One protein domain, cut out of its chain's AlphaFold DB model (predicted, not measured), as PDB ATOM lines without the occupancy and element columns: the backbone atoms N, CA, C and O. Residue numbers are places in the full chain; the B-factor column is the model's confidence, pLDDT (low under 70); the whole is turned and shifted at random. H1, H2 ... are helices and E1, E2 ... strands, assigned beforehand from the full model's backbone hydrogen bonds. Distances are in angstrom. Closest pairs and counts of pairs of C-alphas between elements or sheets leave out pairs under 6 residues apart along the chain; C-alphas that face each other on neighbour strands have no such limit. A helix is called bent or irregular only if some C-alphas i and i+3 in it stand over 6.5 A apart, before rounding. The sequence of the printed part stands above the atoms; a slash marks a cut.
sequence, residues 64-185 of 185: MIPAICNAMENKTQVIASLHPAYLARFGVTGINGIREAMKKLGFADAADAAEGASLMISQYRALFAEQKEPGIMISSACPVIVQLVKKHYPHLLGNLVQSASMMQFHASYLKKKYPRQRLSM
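AT A GLANCE: This is residues 64 to 185 of the 185 residues of the protein "4Fe-4S dicluster domain-containing protein" of Ruminococcus sp. AM44-9AT (UniProt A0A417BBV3). A loose body at one end holds a small two-stranded sheet, E1 and E2, between H3 and H7, with H1 and H2 at its margin. H4 reaches out from it as a long arm, and residues 130 to 142 fold back to a small second lobe of H5 and H6. The printed part has 122 residues with seven named helices and two named strands, in the order H1 E1 H2 H3 E2 H4 H5 H6 H7; the sheet is parallel and the class mostly helix. The whole is loose, with a radius of gyration of the C-alphas of 17.2 A, and elongated, spanning 51 by 30 by 29 A.

HOW THE PARTS SIT: H1, residues 65 to 73, comes closest to E1, residues 78 to 82, at the C-alphas of Met 72 and Val 78, 6.6 A. H2, residues 86 to 90, and H3, residues 95 to 104, are close but not clearly touching, the closest C-alphas, Leu 87 and Ile 95, 8.0 A apart. E2, residues 109 to 112, is parallel to E1 at 24 degrees, with N 111 and O 80 within hydrogen-bond range at 2.8 A. E1, H2, H3 and E2 form a strand-helix-strand unit, two parallel neighbour strands joined through helices, with a right-handed crossover. The closest C-alphas of H3 and E2, Arg 99 and Ala 110, are 5.0 A apart. H4, residues 114 to 129, touches H7, residues 166 to 177, with residues 115 to 120 alone, the closest C-alphas being Gly 116 and His 170, 3.9 A; they run opposite ways at a steep tilt of 67 degrees, only just short of about perpendicular. H5, residues 143 to 152, and H6, residues 154 to 159, only just touch, only at the corner, with 3 pairs of C-alphas within 8 A, the closest Val 149 and Leu 156, 6.3 A. Every O i to N i+4 pair is within hydrogen-bond range in H1, H2, H3, H4, H5 and H7; H6 has 0 of 2, and 2 of 3 O i to N i+3 pairs.

IN THESE COORDINATES: H1 begins at C-alpha 65, (104.023, 86.345, 66.952), and H7 ends at C-alpha 177, (122.282, 92.083, 52.907). H4 is 22.5 A long, H7 16.5 A and H3 14.3 A. H6 is irregular, with C-alphas 155 and 158 7.2 A apart.

THE WHOLE: The two C-alphas farthest apart, Glu 73 and Glu 133, are 53.4 A apart. The printed part has no cut; the link from H4 to H5 is long. Residue 185, the chain's last, is under 70 in pLDDT.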
ATOM      1  N   MET A  64     101.649  89.768  66.063       90.88
ATOM      2  CA  MET A  64     102.348  89.185  64.909       90.88
ATOM      3  C   MET A  64     103.155  87.918  65.242       90.88
ATOM      4  O   MET A  64     103.657  87.264  64.327       90.88
ATOM      5  N   ILE A  65     103.249  87.521  66.519       92.75
ATOM      6  CA  ILE A  65     104.023  86.345  66.952       92.75
ATOM      7  C   ILE A  65     103.573  85.064  66.227       92.75
ATOM      8  O   ILE A  65     104.443  84.398  65.670       92.75
ATOM      9  N   PRO A  66     102.267  84.727  66.124       93.69
ATOM     10  CA  PRO A  66     101.845  83.497  65.447       93.69
ATOM     11  C   PRO A  66     102.268  83.441  63.974       93.69
ATOM     12  O   PRO A  66     102.666  82.389  63.481       93.69
ATOM     13  N   ALA A  67     102.229  84.580  63.274       91.88
ATOM     14  CA  ALA A  67     102.653  84.665  61.879       91.88
ATOM     15  C   ALA A  67     104.169  84.454  61.725       91.88
ATOM     16  O   ALA A  67     104.612  83.823  60.766       91.88
ATOM     17  N   ILE A  68     104.964  84.959  62.675       93.81
ATOM     18  CA  ILE A  68     106.417  84.765  62.701       93.81
ATOM     19  C   ILE A  68     106.751  83.302  63.025       93.81
ATOM     20  O   ILE A  68     107.535  82.697  62.297       93.81
ATOM     21  N   CYS A  69     106.120  82.712  64.047       94.00
ATOM     22  CA  CYS A  69     106.284  81.296  64.398       94.00
ATOM     23  C   CYS A  69     105.965  80.384  63.212       94.00
ATOM     24  O   CYS A  69     106.803  79.574  62.828       94.00
ATOM     25  N   ASN A  70     104.821  80.592  62.557       94.31
ATOM     26  CA  ASN A  70     104.440  79.802  61.389       94.31
ATOM     27  C   ASN A  70     105.435  79.945  60.221       94.31
ATOM     28  O   ASN A  70     105.724  78.972  59.524       94.31
ATOM     29  N   ALA A  71     105.997  81.138  59.999       92.50
ATOM     30  CA  ALA A  71     107.033  81.320  58.984       92.50
ATOM     31  C   ALA A  71     108.306  80.521  59.319       92.50
ATOM     32  O   ALA A  71     108.869  79.871  58.433       92.50
ATOM     33  N   MET A  72     108.733  80.536  60.585       92.94
ATOM     34  CA  MET A  72     109.909  79.795  61.055       92.94
ATOM     35  C   MET A  72     109.697  78.273  60.989       92.94
ATOM     36  O   MET A  72     110.576  77.561  60.509       92.94
ATOM     37  N   GLU A  73     108.518  77.778  61.378       93.25
ATOM     38  CA  GLU A  73     108.132  76.359  61.268       93.25
ATOM     39  C   GLU A  73     108.176  75.865  59.815       93.25
ATOM     40  O   GLU A  73     108.677  74.777  59.531       93.25
ATOM     41  N   ASN A  74     107.763  76.712  58.868       92.06
ATOM     42  CA  ASN A  74     107.861  76.454  57.429       92.06
ATOM     43  C   ASN A  74     109.281  76.652  56.863       92.06
ATOM     44  O   ASN A  74     109.452  76.872  55.662       92.06
ATOM     45  N   LYS A  75     110.313  76.596  57.716       90.06
ATOM     46  CA  LYS A  75     111.740  76.724  57.375       90.06
ATOM     47  C   LYS A  75     112.110  78.040  56.682       90.06
ATOM     48  O   LYS A  75     113.187  78.145  56.089       90.06
ATOM     49  N   THR A  76     111.258  79.065  56.772       91.69
ATOM     50  CA  THR A  76     111.611  80.398  56.278       91.69
ATOM     51  C   THR A  76     112.672  80.984  57.197       91.69
ATOM     52  O   THR A  76     112.478  81.076  58.406       91.69
ATOM     53  N   GLN A  77     113.791  81.418  56.628       93.62
ATOM     54  CA  GLN A  77     114.824  82.123  57.380       93.62
ATOM     55  C   GLN A  77     114.320  83.526  57.726       93.62
ATOM     56  O   GLN A  77     114.158  84.354  56.826       93.62
ATOM     57  N   VAL A  78     114.041  83.779  59.007       95.81
ATOM     58  CA  VAL A  78     113.531  85.071  59.491       95.81
ATOM     59  C   VAL A  78     114.645  85.851  60.187       95.81
ATOM     60  O   VAL A  78     115.253  85.352  61.131       95.81
ATOM     61  N   ILE A  79     114.890  87.086  59.747       96.56
ATOM     62  CA  ILE A  79     115.823  88.027  60.383       96.56
ATOM     63  C   ILE A  79     115.044  88.969  61.297       96.56
ATOM     64  O   ILE A  79     114.087  89.616  60.859       96.56
ATOM     65  N   ALA A  80     115.475  89.070  62.551       96.31
ATOM     66  CA  ALA A  80     114.916  90.003  63.515       96.31
ATOM     67  C   ALA A  80     115.415  91.432  63.254       96.31
ATOM     68  O   ALA A  80     116.608  91.712  63.362       96.31
ATOM     69  N   SER A  81     114.500  92.347  62.940       95.75
ATOM     70  CA  SER A  81     114.784  93.786  62.847       95.75
ATOM     71  C   SER A  81     114.487  94.449  64.193       95.75
ATOM     72  O   SER A  81     113.323  94.616  64.551       95.75
ATOM     73  N   LEU A  82     115.521  94.828  64.943       95.31
ATOM     74  CA  LEU A  82     115.389  95.278  66.330       95.31
ATOM     75  C   LEU A  82     115.480  96.799  66.449       95.31
ATOM     76  O   LEU A  82     116.451  97.403  66.006       95.31
ATOM     77  N   HIS A  83     114.501  97.426  67.102       94.12
ATOM     78  CA  HIS A  83     114.581  98.849  67.436       94.12
ATOM     79  C   HIS A  83     115.656  99.097  68.518       94.12
ATOM     80  O   HIS A  83     115.626  98.392  69.530       94.12
ATOM     81  N   PRO A  84     116.519 100.132  68.408       92.88
ATOM     82  CA  PRO A  84     117.660 100.354  69.315       92.88
ATOM     83  C   PRO A  84     117.318 100.477  70.810       92.88
ATOM     84  O   PRO A  84     118.182 100.338  71.672       92.88
ATOM     85  N   ALA A  85     116.043 100.701  71.150       93.56
ATOM     86  CA  ALA A  85     115.555 100.728  72.534       93.56
ATOM     87  C   ALA A  85     115.828  99.430  73.324       93.56
ATOM     88  O   ALA A  85     115.751  99.451  74.554       93.56
ATOM     89  N   TYR A  86     116.181  98.322  72.657       93.94
ATOM     90  CA  TYR A  86     116.638  97.103  73.329       93.94
ATOM     91  C   TYR A  86     117.857  97.359  74.239       93.94
ATOM     92  O   TYR A  86     117.964  96.711  75.280       93.94
ATOM     93  N   LEU A  87     118.731  98.322  73.898       94.00
ATOM     94  CA  LEU A  87     119.906  98.695  74.700       94.00
ATOM     95  C   LEU A  87     119.480  99.136  76.106       94.00
ATOM     96  O   LEU A  87     119.926  98.583  77.106       94.00
ATOM     97  N   ALA A  88     118.538 100.081  76.173       94.19
ATOM     98  CA  ALA A  88     118.010 100.599  77.432       94.19
ATOM     99  C   ALA A  88     117.116  99.580  78.151       94.19
ATOM    100  O   ALA A  88     117.134  99.492  79.376       94.19
ATOM    101  N   ARG A  89     116.325  98.802  77.401       93.81
ATOM    102  CA  ARG A  89     115.369  97.851  77.983       93.81
ATOM    103  C   ARG A  89     116.049  96.658  78.650       93.81
ATOM    104  O   ARG A  89     115.564  96.208  79.683       93.81
ATOM    105  N   PHE A  90     117.117  96.141  78.048       93.25
ATOM    106  CA  PHE A  90     117.782  94.917  78.499       93.25
ATOM    107  C   PHE A  90     119.171  95.158  79.100       93.25
ATOM    108  O   PHE A  90     119.810  94.200  79.522       93.25
ATOM    109  N   GLY A  91     119.648  96.407  79.146       91.19
ATOM    110  CA  GLY A  91     120.947  96.748  79.734       91.19
ATOM    111  C   GLY A  91     122.140  96.163  78.975       91.19
ATOM    112  O   GLY A  91     123.197  95.945  79.562       91.19
ATOM    113  N   VAL A  92     121.978  95.871  77.683       92.12
ATOM    114  CA  VAL A  92     123.057  95.358  76.829       92.12
ATOM    115  C   VAL A  92     123.834  96.515  76.200       92.12
ATOM    116  O   VAL A  92     123.273  97.566  75.900       92.12
ATOM    117  N   THR A  93     125.128  96.316  75.958       90.56
ATOM    118  CA  THR A  93     126.030  97.343  75.400       90.56
ATOM    119  C   THR A  93     126.092  97.348  73.872       90.56
ATOM    120  O   THR A  93     126.731  98.207  73.274       90.56
ATOM    121  N   GLY A  94     125.431  96.390  73.225       92.69
ATOM    122  CA  GLY A  94     125.390  96.263  71.777       92.69
ATOM    123  C   GLY A  94     124.531  95.084  71.340       92.69
ATOM    124  O   GLY A  94     123.974  94.349  72.161       92.69
ATOM    125  N   ILE A  95     124.450  94.878  70.028       95.38
ATOM    126  CA  ILE A  95     123.528  93.902  69.446       95.38
ATOM    127  C   ILE A  95     123.880  92.443  69.758       95.38
ATOM    128  O   ILE A  95     122.982  91.612  69.801       95.38
ATOM    129  N   ASN A  96     125.152  92.105  69.995       94.75
ATOM    130  CA  ASN A  96     125.598  90.707  70.072       94.75
ATOM    131  C   ASN A  96     124.835  89.884  71.122       94.75
ATOM    132  O   ASN A  96     124.389  88.782  70.816       94.75
ATOM    133  N   GLY A  97     124.614  90.430  72.323       92.38
ATOM    134  CA  GLY A  97     123.880  89.721  73.377       92.38
ATOM    135  C   GLY A  97     122.438  89.389  72.976       92.38
ATOM    136  O   GLY A  97     121.985  88.260  73.147       92.38
ATOM    137  N   ILE A  98     121.733  90.353  72.374       95.38
ATOM    138  CA  ILE A  98     120.357  90.144  71.905       95.38
ATOM    139  C   ILE A  98     120.326  89.284  70.642       95.38
ATOM    140  O   ILE A  98     119.448  88.440  70.515       95.38
ATOM    141  N   ARG A  99     121.295  89.419  69.733       95.94
ATOM    142  CA  ARG A  99     121.410  88.578  68.536       95.94
ATOM    143  C   ARG A  99     121.493  87.102  68.896       95.94
ATOM    144  O   ARG A  99     120.757  86.303  68.325       95.94
ATOM    145  N   GLU A 100     122.329  86.748  69.866       95.44
ATOM    146  CA  GLU A 100     122.441  85.362  70.325       95.44
ATOM    147  C   GLU A 100     121.155  84.877  71.012       95.44
ATOM    148  O   GLU A 100     120.741  83.736  70.807       95.44
ATOM    149  N   ALA A 101     120.459  85.744  71.752       95.19
ATOM    150  CA  ALA A 101     119.138  85.419  72.290       95.19
ATOM    151  C   ALA A 101     118.097  85.178  71.178       95.19
ATOM    152  O   ALA A 101     117.368  84.190  71.232       95.19
ATOM    153  N   MET A 102     118.059  86.017  70.139       96.00
ATOM    154  CA  MET A 102     117.138  85.852  69.006       96.00
ATOM    155  C   MET A 102     117.422  84.564  68.226       96.00
ATOM    156  O   MET A 102     116.485  83.861  67.854       96.00
ATOM    157  N   LYS A 103     118.695  84.194  68.039       96.25
ATOM    158  CA  LYS A 103     119.061  82.909  67.419       96.25
ATOM    159  C   LYS A 103     118.580  81.710  68.232       96.25
ATOM    160  O   LYS A 103     118.042  80.767  67.661       96.25
ATOM    161  N   LYS A 104     118.692  81.761  69.566       96.69
ATOM    162  CA  LYS A 104     118.132  80.723  70.457       96.69
ATOM    163  C   LYS A 104     116.606  80.608  70.353       96.69
ATOM    164  O   LYS A 104     116.074  79.531  70.589       96.69
ATOM    165  N   LEU A 105     115.917  81.688  69.978       95.38
ATOM    166  CA  LEU A 105     114.475  81.703  69.705       95.38
ATOM    167  C   LEU A 105     114.106  81.219  68.288       95.38
ATOM    168  O   LEU A 105     112.926  81.190  67.951       95.38
ATOM    169  N   GLY A 106     115.086  80.840  67.461       95.12
ATOM    170  CA  GLY A 106     114.866  80.297  66.116       95.12
ATOM    171  C   GLY A 106     114.980  81.311  64.973       95.12
ATOM    172  O   GLY A 106     114.827  80.928  63.814       95.12
ATOM    173  N   PHE A 107     115.283  82.584  65.255       96.94
ATOM    174  CA  PHE A 107     115.600  83.545  64.195       96.94
ATOM    175  C   PHE A 107     116.938  83.194  63.532       96.94
ATOM    176  O   PHE A 107     117.882  82.764  64.191       96.94
ATOM    177  N   ALA A 108     117.046  83.433  62.227       95.88
ATOM    178  CA  ALA A 108     118.277  83.185  61.480       95.88
ATOM    179  C   ALA A 108     119.398  84.166  61.876       95.88
ATOM    180  O   ALA A 108     120.567  83.793  61.961       95.88
ATOM    181  N   ASP A 109     119.036  85.424  62.134       95.75
ATOM    182  CA  ASP A 109     119.938  86.465  62.629       95.75
ATOM    183  C   ASP A 109     119.129  87.623  63.239       95.75
ATOM    184  O   ASP A 109     117.896  87.657  63.147       95.75
ATOM    185  N   ALA A 110     119.824  88.601  63.815       96.06
ATOM    186  CA  ALA A 110     119.251  89.863  64.258       96.06
ATOM    187  C   ALA A 110     120.106  91.064  63.832       96.06
ATOM    188  O   ALA A 110     121.344  91.041  63.909       96.06
ATOM    189  N   ALA A 111     119.424  92.136  63.436       95.75
ATOM    190  CA  ALA A 111     120.018  93.381  62.970       95.75
ATOM    191  C   ALA A 111     119.453  94.598  63.709       95.75
ATOM    192  O   ALA A 111     118.290  94.612  64.127       95.75
ATOM    193  N   ASP A 112     120.302  95.610  63.869       95.62
ATOM    194  CA  ASP A 112     119.986  96.825  64.608       95.62
ATOM    195  C   ASP A 112     119.374  97.855  63.659       95.62
ATOM    196  O   ASP A 112     120.025  98.314  62.720       95.62
ATOM    197  N   ALA A 113     118.142  98.282  63.926       94.69
ATOM    198  CA  ALA A 113     117.470  99.280  63.104       94.69
ATOM    199  C   ALA A 113     118.148 100.662  63.128       94.69
ATOM    200  O   ALA A 113     117.813 101.507  62.292       94.69
ATOM    201  N   ALA A 114     119.144 100.886  63.995       93.81
ATOM    202  CA  ALA A 114     120.067 102.015  63.886       93.81
ATOM    203  C   ALA A 114     120.757 102.089  62.506       93.81
ATOM    204  O   ALA A 114     120.997 103.188  62.005       93.81
ATOM    205  N   GLU A 115     121.000 100.952  61.841       93.56
ATOM    206  CA  GLU A 115     121.516 100.912  60.464       93.56
ATOM    207  C   GLU A 115     120.543 101.618  59.499       93.56
ATOM    208  O   GLU A 115     120.947 102.444  58.676       93.56
ATOM    209  N   GLY A 116     119.237 101.378  59.658       92.88
ATOM    210  CA  GLY A 116     118.190 102.085  58.916       92.88
ATOM    211  C   GLY A 116     118.095 103.569  59.274       92.88
ATOM    212  O   GLY A 116     117.890 104.401  58.388       92.88
ATOM    213  N   ALA A 117     118.295 103.923  60.546       91.69
ATOM    214  CA  ALA A 117     118.333 105.319  60.982       91.69
ATOM    215  C   ALA A 117     119.489 106.092  60.327       91.69
ATOM    216  O   ALA A 117     119.293 107.224  59.889       91.69
ATOM    217  N   SER A 118     120.664 105.472  60.173       94.00
ATOM    218  CA  SER A 118     121.795 106.094  59.476       94.00
ATOM    219  C   SER A 118     121.470 106.406  58.013       94.00
ATOM    220  O   SER A 118     121.824 107.477  57.524       94.00
ATOM    221  N   LEU A 119     120.772 105.504  57.312       93.62
ATOM    222  CA  LEU A 119     120.338 105.738  55.928       93.62
ATOM    223  C   LEU A 119     119.327 106.883  55.833       93.62
ATOM    224  O   LEU A 119     119.424 107.731  54.947       93.62
ATOM    225  N   MET A 120     118.389 106.925  56.776       93.44
ATOM    226  CA  MET A 120     117.398 107.988  56.867       93.44
ATOM    227  C   MET A 120     118.050 109.358  57.108       93.44
ATOM    228  O   MET A 120     117.699 110.327  56.440       93.44
ATOM    229  N   ILE A 121     119.041 109.433  58.004       92.81
ATOM    230  CA  ILE A 121     119.807 110.661  58.271       92.81
ATOM    231  C   ILE A 121     120.539 111.133  57.012       92.81
ATOM    232  O   ILE A 121     120.515 112.324  56.704       92.81
ATOM    233  N   SER A 122     121.163 110.222  56.261       93.12
ATOM    234  CA  SER A 122     121.813 110.568  54.993       93.12
ATOM    235  C   SER A 122     120.819 111.124  53.973       93.12
ATOM    236  O   SER A 122     121.124 112.122  53.322       93.12
ATOM    237  N   GLN A 123     119.614 110.546  53.872       92.19
ATOM    238  CA  GLN A 123     118.571 111.099  53.006       92.19
ATOM    239  C   GLN A 123     118.124 112.488  53.473       92.19
ATOM    240  O   GLN A 123     117.990 113.387  52.650       92.19
ATOM    241  N   TYR A 124     117.929 112.687  54.778       92.62
ATOM    242  CA  TYR A 124     117.563 113.992  55.333       92.62
ATOM    243  C   TYR A 124     118.608 115.051  54.984       92.62
ATOM    244  O   TYR A 124     118.258 116.119  54.498       92.62
ATOM    245  N   ARG A 125     119.896 114.737  55.168       91.88
ATOM    246  CA  ARG A 125     120.997 115.646  54.823       91.88
ATOM    247  C   ARG A 125     120.993 116.026  53.345       91.88
ATOM    248  O   ARG A 125     121.160 117.203  53.047       91.88
ATOM    249  N   ALA A 126     120.776 115.065  52.447       91.38
ATOM    250  CA  ALA A 126     120.675 115.340  51.014       91.38
ATOM    251  C   ALA A 126     119.484 116.263  50.697       91.38
ATOM    252  O   ALA A 126     119.667 117.297  50.067       91.38
ATOM    253  N   LEU A 127     118.296 115.951  51.231       89.31
ATOM    254  CA  LEU A 127     117.090 116.766  51.044       89.31
ATOM    255  C   LEU A 127     117.251 118.198  51.565       89.31
ATOM    256  O   LEU A 127     116.692 119.126  50.990       89.31
ATOM    257  N   PHE A 128     117.981 118.386  52.665       89.12
ATOM    258  CA  PHE A 128     118.201 119.712  53.242       89.12
ATOM    259  C   PHE A 128     119.291 120.498  52.515       89.12
ATOM    260  O   PHE A 128     119.183 121.714  52.425       89.12
ATOM    261  N   ALA A 129     120.309 119.829  51.967       87.75
ATOM    262  CA  ALA A 129     121.350 120.487  51.180       87.75
ATOM    263  C   ALA A 129     120.801 121.122  49.887       87.75
ATOM    264  O   ALA A 129     121.349 122.108  49.403       87.75
ATOM    265  N   GLU A 130     119.709 120.580  49.345       80.44
ATOM    266  CA  GLU A 130     119.030 121.103  48.154       80.44
ATOM    267  C   GLU A 130     118.171 122.352  48.440       80.44
ATOM    268  O   GLU A 130     117.738 123.033  47.507       80.44
ATOM    269  N   GLN A 131     117.928 122.692  49.712       81.25
ATOM    270  CA  GLN A 131     117.068 123.813  50.099       81.25
ATOM    271  C   GLN A 131     117.892 125.054  50.453       81.25
ATOM    272  O   GLN A 131     118.669 125.047  51.403       81.25
ATOM    273  N   LYS A 132     117.683 126.150  49.711       71.75
ATOM    274  CA  LYS A 132     118.358 127.437  49.968       71.75
ATOM    275  C   LYS A 132     117.895 128.106  51.267       71.75
ATOM    276  O   LYS A 132     118.714 128.687  51.964       71.75
ATOM    277  N   GLU A 133     116.607 127.993  51.590       75.06
ATOM    278  CA  GLU A 133     116.005 128.507  52.827       75.06
ATOM    279  C   GLU A 133     114.976 127.497  53.353       75.06
ATOM    280  O   GLU A 133     113.784 127.597  53.047       75.06
ATOM    281  N   PRO A 134     115.412 126.459  54.085       72.38
ATOM    282  CA  PRO A 134     114.480 125.516  54.675       72.38
ATOM    283  C   PRO A 134     113.658 126.232  55.754       72.38
ATOM    284  O   PRO A 134     114.202 126.769  56.719       72.38
ATOM    285  N   GLY A 135     112.335 126.243  55.589       85.06
ATOM    286  CA  GLY A 135     111.411 126.656  56.644       85.06
ATOM    287  C   GLY A 135     111.416 125.674  57.824       85.06
ATOM    288  O   GLY A 135     112.303 124.836  57.982       85.06
ATOM    289  N   ILE A 136     110.383 125.727  58.668       90.81
ATOM    290  CA  ILE A 136     110.228 124.747  59.754       90.81
ATOM    291  C   ILE A 136     109.984 123.357  59.153       90.81
ATOM    292  O   ILE A 136     109.013 123.164  58.422       90.81
ATOM    293  N   MET A 137     110.821 122.382  59.512       91.88
ATOM    294  CA  MET A 137     110.697 120.993  59.063       91.88
ATOM    295  C   MET A 137     110.357 120.068  60.234       91.88
ATOM    296  O   MET A 137     110.950 120.140  61.309       91.88
ATOM    297  N   ILE A 138     109.410 119.160  60.013       94.62
ATOM    298  CA  ILE A 138     108.935 118.166  60.975       94.62
ATOM    299  C   ILE A 138     109.465 116.797  60.552       94.62
ATOM    300  O   ILE A 138     109.191 116.323  59.448       94.62
ATOM    301  N   SER A 139     110.201 116.134  61.445       93.06
ATOM    302  CA  SER A 139     110.703 114.779  61.206       93.06
ATOM    303  C   SER A 139     109.564 113.784  60.947       93.06
ATOM    304  O   SER A 139     108.577 113.726  61.681       93.06
ATOM    305  N   SER A 140     109.742 112.951  59.926       92.94
ATOM    306  CA  SER A 140     108.869 111.834  59.554       92.94
ATOM    307  C   SER A 140     109.345 110.474  60.083       92.94
ATOM    308  O   SER A 140     108.767 109.444  59.737       92.94
ATOM    309  N   ALA A 141     110.360 110.442  60.955       91.56
ATOM    310  CA  ALA A 141     110.905 109.198  61.517       91.56
ATOM    311  C   ALA A 141     109.899 108.409  62.364       91.56
ATOM    312  O   ALA A 141     109.930 107.179  62.375       91.56
ATOM    313  N   CYS A 142     109.000 109.105  63.065       93.25
ATOM    314  CA  CYS A 142     108.001 108.483  63.922       93.25
ATOM    315  C   CYS A 142     106.644 108.392  63.203       93.25
ATOM    316  O   CYS A 142     106.060 109.434  62.880       93.25
ATOM    317  N   PRO A 143     106.066 107.189  63.021       93.19
ATOM    318  CA  PRO A 143     104.763 107.044  62.378       93.19
ATOM    319  C   PRO A 143     103.638 107.746  63.151       93.19
ATOM    320  O   PRO A 143     102.695 108.224  62.528       93.19
ATOM    321  N   VAL A 144     103.747 107.885  64.479       95.62
ATOM    322  CA  VAL A 144     102.768 108.622  65.300       95.62
ATOM    323  C   VAL A 144     102.720 110.100  64.909       95.62
ATOM    324  O   VAL A 144     101.632 110.651  64.775       95.62
ATOM    325  N   ILE A 145     103.875 110.733  64.675       96.62
ATOM    326  CA  ILE A 145     103.950 112.135  64.232       96.62
ATOM    327  C   ILE A 145     103.384 112.279  62.821       96.62
ATOM    328  O   ILE A 145     102.570 113.166  62.575       96.62
ATOM    329  N   VAL A 146     103.727 111.359  61.915       96.19
ATOM    330  CA  VAL A 146     103.164 111.338  60.556       96.19
ATOM    331  C   VAL A 146     101.633 111.227  60.595       96.19
ATOM    332  O   VAL A 146     100.948 111.975  59.900       96.19
ATOM    333  N   GLN A 147     101.080 110.330  61.418       96.62
ATOM    334  CA  GLN A 147      99.629 110.168  61.582       96.62
ATOM    335  C   GLN A 147      98.981 111.385  62.250       96.62
ATOM    336  O   GLN A 147      97.893 111.788  61.843       96.62
ATOM    337  N   LEU A 148      99.643 111.990  63.240       98.00
ATOM    338  CA  LEU A 148      99.183 113.210  63.901       98.00
ATOM    339  C   LEU A 148      99.045 114.360  62.901       98.00
ATOM    340  O   LEU A 148      97.978 114.962  62.824       98.00
ATOM    341  N   VAL A 149     100.081 114.613  62.097       97.62
ATOM    342  CA  VAL A 149     100.051 115.652  61.059       97.62
ATOM    343  C   VAL A 149      98.971 115.338  60.025       97.62
ATOM    344  O   VAL A 149      98.095 116.163  59.792       97.62
ATOM    345  N   LYS A 150      98.953 114.120  59.466       96.50
ATOM    346  CA  LYS A 150      97.979 113.732  58.430       96.50
ATOM    347  C   LYS A 150      96.521 113.848  58.875       96.50
ATOM    348  O   LYS A 150      95.686 114.247  58.069       96.50
ATOM    349  N   LYS A 151      96.204 113.468  60.115       97.50
ATOM    350  CA  LYS A 151      94.816 113.394  60.602       97.50
ATOM    351  C   LYS A 151      94.343 114.661  61.308       97.50
ATOM    352  O   LYS A 151      93.170 114.992  61.198       97.50
ATOM    353  N   HIS A 152      95.226 115.342  62.040       98.06
ATOM    354  CA  HIS A 152      94.842 116.434  62.947       98.06
ATOM    355  C   HIS A 152      95.462 117.786  62.584       98.06
ATOM    356  O   HIS A 152      94.917 118.812  62.977       98.06
ATOM    357  N   TYR A 153      96.551 117.816  61.808       97.56
ATOM    358  CA  TYR A 153      97.212 119.057  61.384       97.56
ATOM    359  C   TYR A 153      97.562 119.042  59.887       97.56
ATOM    360  O   TYR A 153      98.726 119.220  59.524       97.56
ATOM    361  N   PRO A 154      96.581 118.837  58.986       96.81
ATOM    362  CA  PRO A 154      96.852 118.665  57.559       96.81
ATOM    363  C   PRO A 154      97.511 119.893  56.907       96.81
ATOM    364  O   PRO A 154      98.238 119.753  55.930       96.81
ATOM    365  N   HIS A 155      97.332 121.089  57.472       96.81
ATOM    366  CA  HIS A 155      98.021 122.303  57.019       96.81
ATOM    367  C   HIS A 155      99.550 122.253  57.223       96.81
ATOM    368  O   HIS A 155     100.265 122.988  56.554       96.81
ATOM    369  N   LEU A 156     100.059 121.367  58.091       96.62
ATOM    370  CA  LEU A 156     101.496 121.140  58.311       96.62
ATOM    371  C   LEU A 156     102.073 120.022  57.429       96.62
ATOM    372  O   LEU A 156     103.230 119.637  57.603       96.62
ATOM    373  N   LEU A 157     101.301 119.466  56.485       94.81
ATOM    374  CA  LEU A 157     101.789 118.401  55.599       94.81
ATOM    375  C   LEU A 157     103.014 118.828  54.787       94.81
ATOM    376  O   LEU A 157     103.910 118.010  54.585       94.81
ATOM    377  N   GLY A 158     103.073 120.098  54.371       92.75
ATOM    378  CA  GLY A 158     104.219 120.656  53.649       92.75
ATOM    379  C   GLY A 158     105.494 120.740  54.492       92.75
ATOM    380  O   GLY A 158     106.589 120.688  53.944       92.75
ATOM    381  N   ASN A 159     105.368 120.805  55.821       94.62
ATOM    382  CA  ASN A 159     106.503 120.830  56.742       94.62
ATOM    383  C   ASN A 159     107.043 119.424  57.041       94.62
ATOM    384  O   ASN A 159     108.142 119.288  57.571       94.62
ATOM    385  N   LEU A 160     106.287 118.362  56.749       94.25
ATOM    386  CA  LEU A 160     106.713 116.995  57.027       94.25
ATOM    387  C   LEU A 160     107.785 116.555  56.019       94.25
ATOM    388  O   LEU A 160     107.547 116.559  54.809       94.25
ATOM    389  N   VAL A 161     108.950 116.121  56.512       92.88
ATOM    390  CA  VAL A 161     110.052 115.668  55.648       92.88
ATOM    391  C   VAL A 161     109.605 114.470  54.802       92.88
ATOM    392  O   VAL A 161     109.231 113.422  55.338       92.88
ATOM    393  N   GLN A 162     109.675 114.607  53.476       88.94
ATOM    394  CA  GLN A 162     109.281 113.565  52.524       88.94
ATOM    395  C   GLN A 162     110.370 112.497  52.420       88.94
ATOM    396  O   GLN A 162     111.327 112.611  51.664       88.94
ATOM    397  N   SER A 163     110.237 111.456  53.232       89.12
ATOM    398  CA  SER A 163     111.222 110.391  53.362       89.12
ATOM    399  C   SER A 163     110.530 109.086  53.727       89.12
ATOM    400  O   SER A 163     109.444 109.088  54.315       89.12
ATOM    401  N   ALA A 164     111.147 107.962  53.365       89.00
ATOM    402  CA  ALA A 164     110.687 106.667  53.840       89.00
ATOM    403  C   ALA A 164     110.871 106.565  55.365       89.00
ATOM    404  O   ALA A 164     111.742 107.197  55.961       89.00
ATOM    405  N   SER A 165     110.049 105.746  56.018       89.75
ATOM    406  CA  SER A 165     110.210 105.496  57.452       89.75
ATOM    407  C   SER A 165     111.521 104.764  57.745       89.75
ATOM    408  O   SER A 165     112.023 103.996  56.920       89.75
ATOM    409  N   MET A 166     112.033 104.920  58.967       89.62
ATOM    410  CA  MET A 166     113.206 104.181  59.448       89.62
ATOM    411  C   MET A 166     113.066 102.668  59.224       89.62
ATOM    412  O   MET A 166     114.009 102.012  58.789       89.62
ATOM    413  N   MET A 167     111.871 102.118  59.460       91.25
ATOM    414  CA  MET A 167     111.594 100.697  59.253       91.25
ATOM    415  C   MET A 167     111.694 100.303  57.773       91.25
ATOM    416  O   MET A 167     112.249  99.256  57.460       91.25
ATOM    417  N   GLN A 168     111.236 101.151  56.848       92.69
ATOM    418  CA  GLN A 168     111.389 100.922  55.405       92.69
ATOM    419  C   GLN A 168     112.849 101.043  54.946       92.69
ATOM    420  O   GLN A 168     113.287 100.276  54.087       92.69
ATOM    421  N   PHE A 169     113.622 101.957  55.536       94.00
ATOM    422  CA  PHE A 169     115.061 102.031  55.295       94.00
ATOM    423  C   PHE A 169     115.783 100.779  55.766       94.00
ATOM    424  O   PHE A 169     116.544 100.184  55.001       94.00
ATOM    425  N   HIS A 170     115.500 100.341  56.992       95.06
ATOM    426  CA  HIS A 170     116.098  99.134  57.538       95.06
ATOM    427  C   HIS A 170     115.674  97.891  56.742       95.06
ATOM    428  O   HIS A 170     116.516  97.074  56.388       95.06
ATOM    429  N   ALA A 171     114.402  97.799  56.343       94.12
ATOM    430  CA  ALA A 171     113.904  96.763  55.443       94.12
ATOM    431  C   ALA A 171     114.718  96.673  54.148       94.12
ATOM    432  O   ALA A 171     115.131  95.590  53.737       94.12
ATOM    433  N   SER A 172     114.930  97.817  53.493       92.62
ATOM    434  CA  SER A 172     115.680  97.906  52.239       92.62
ATOM    435  C   SER A 172     117.139  97.494  52.431       92.62
ATOM    436  O   SER A 172     117.673  96.716  51.640       92.62
ATOM    437  N   TYR A 173     117.763  97.945  53.522       93.56
ATOM    438  CA  TYR A 173     119.114  97.545  53.905       93.56
ATOM    439  C   TYR A 173     119.226  96.027  54.106       93.56
ATOM    440  O   TYR A 173     120.069  95.375  53.486       93.56
ATOM    441  N   LEU A 174     118.325  95.442  54.898       94.25
ATOM    442  CA  LEU A 174     118.340  94.011  55.184       94.25
ATOM    443  C   LEU A 174     118.032  93.168  53.953       94.25
ATOM    444  O   LEU A 174     118.670  92.141  53.780       94.25
ATOM    445  N   LYS A 175     117.139  93.598  53.056       92.75
ATOM    446  CA  LYS A 175     116.899  92.882  51.789       92.75
ATOM    447  C   LYS A 175     118.129  92.856  50.883       92.75
ATOM    448  O   LYS A 175     118.315  91.887  50.158       92.75
ATOM    449  N   LYS A 176     118.979  93.887  50.915       92.56
ATOM    450  CA  LYS A 176     120.253  93.885  50.172       92.56
ATOM    451  C   LYS A 176     121.277  92.945  50.808       92.56
ATOM    452  O   LYS A 176     121.969  92.232  50.092       92.56
ATOM    453  N   LYS A 177     121.357  92.935  52.141       91.19
ATOM    454  CA  LYS A 177     122.282  92.083  52.907       91.19
ATOM    455  C   LYS A 177     121.859  90.607  52.924       91.19
ATOM    456  O   LYS A 177     122.707  89.722  52.891       91.19
ATOM    457  N   TYR A 178     120.554  90.355  52.935       89.88
ATOM    458  CA  TYR A 178     119.911  89.048  53.068       89.88
ATOM    459  C   TYR A 178     118.811  88.880  51.991       89.88
ATOM    460  O   TYR A 178     117.616  88.930  52.296       89.88
ATOM    461  N   PRO A 179     119.177  88.686  50.710       84.38
ATOM    462  CA  PRO A 179     118.226  88.711  49.591       84.38
ATOM    463  C   PRO A 179     117.228  87.545  49.555       84.38
ATOM    464  O   PRO A 179     116.221  87.635  48.856       84.38
ATOM    465  N   ARG A 180     117.482  86.450  50.284       82.50
ATOM    466  CA  ARG A 180     116.632  85.241  50.301       82.50
ATOM    467  C   ARG A 180     115.864  85.054  51.612       82.50
ATOM    468  O   ARG A 180     115.162  84.058  51.768       82.50
ATOM    469  N   GLN A 181     116.002  85.977  52.557       84.25
ATOM    470  CA  GLN A 181     115.464  85.846  53.903       84.25
ATOM    471  C   GLN A 181     114.226  86.726  54.091       84.25
ATOM    472  O   GLN A 181     114.105  87.817  53.530       84.25
ATOM    473  N   ARG A 182     113.295  86.249  54.918       85.12
ATOM    474  CA  ARG A 182     112.152  87.035  55.376       85.12
ATOM    475  C   ARG A 182     112.586  87.915  56.545       85.12
ATOM    476  O   ARG A 182     113.457  87.553  57.327       85.12
ATOM    477  N   LEU A 183     111.957  89.073  56.678       84.06
ATOM    478  CA  LEU A 183     112.219  90.014  57.761       84.06
ATOM    479  C   LEU A 183     111.046  89.982  58.748       84.06
ATOM    480  O   LEU A 183     109.904  89.813  58.323       84.06
ATOM    481  N   SER A 184     111.318  90.130  60.045       76.69
ATOM    482  CA  SER A 184     110.326  90.030  61.131       76.69
ATOM    483  C   SER A 184     109.407  91.255  61.288       76.69
ATOM    484  O   SER A 184     108.900  91.486  62.384       76.69
ATOM    485  N   MET A 185     109.287  92.086  60.250       63.47
ATOM    486  CA  MET A 185     108.586  93.376  60.295       63.47
ATOM    487  C   MET A 185     107.094  93.242  60.025       63.47
ATOM    488  O   MET A 185     106.725  92.356  59.218       63.47
TER     489      MET A 185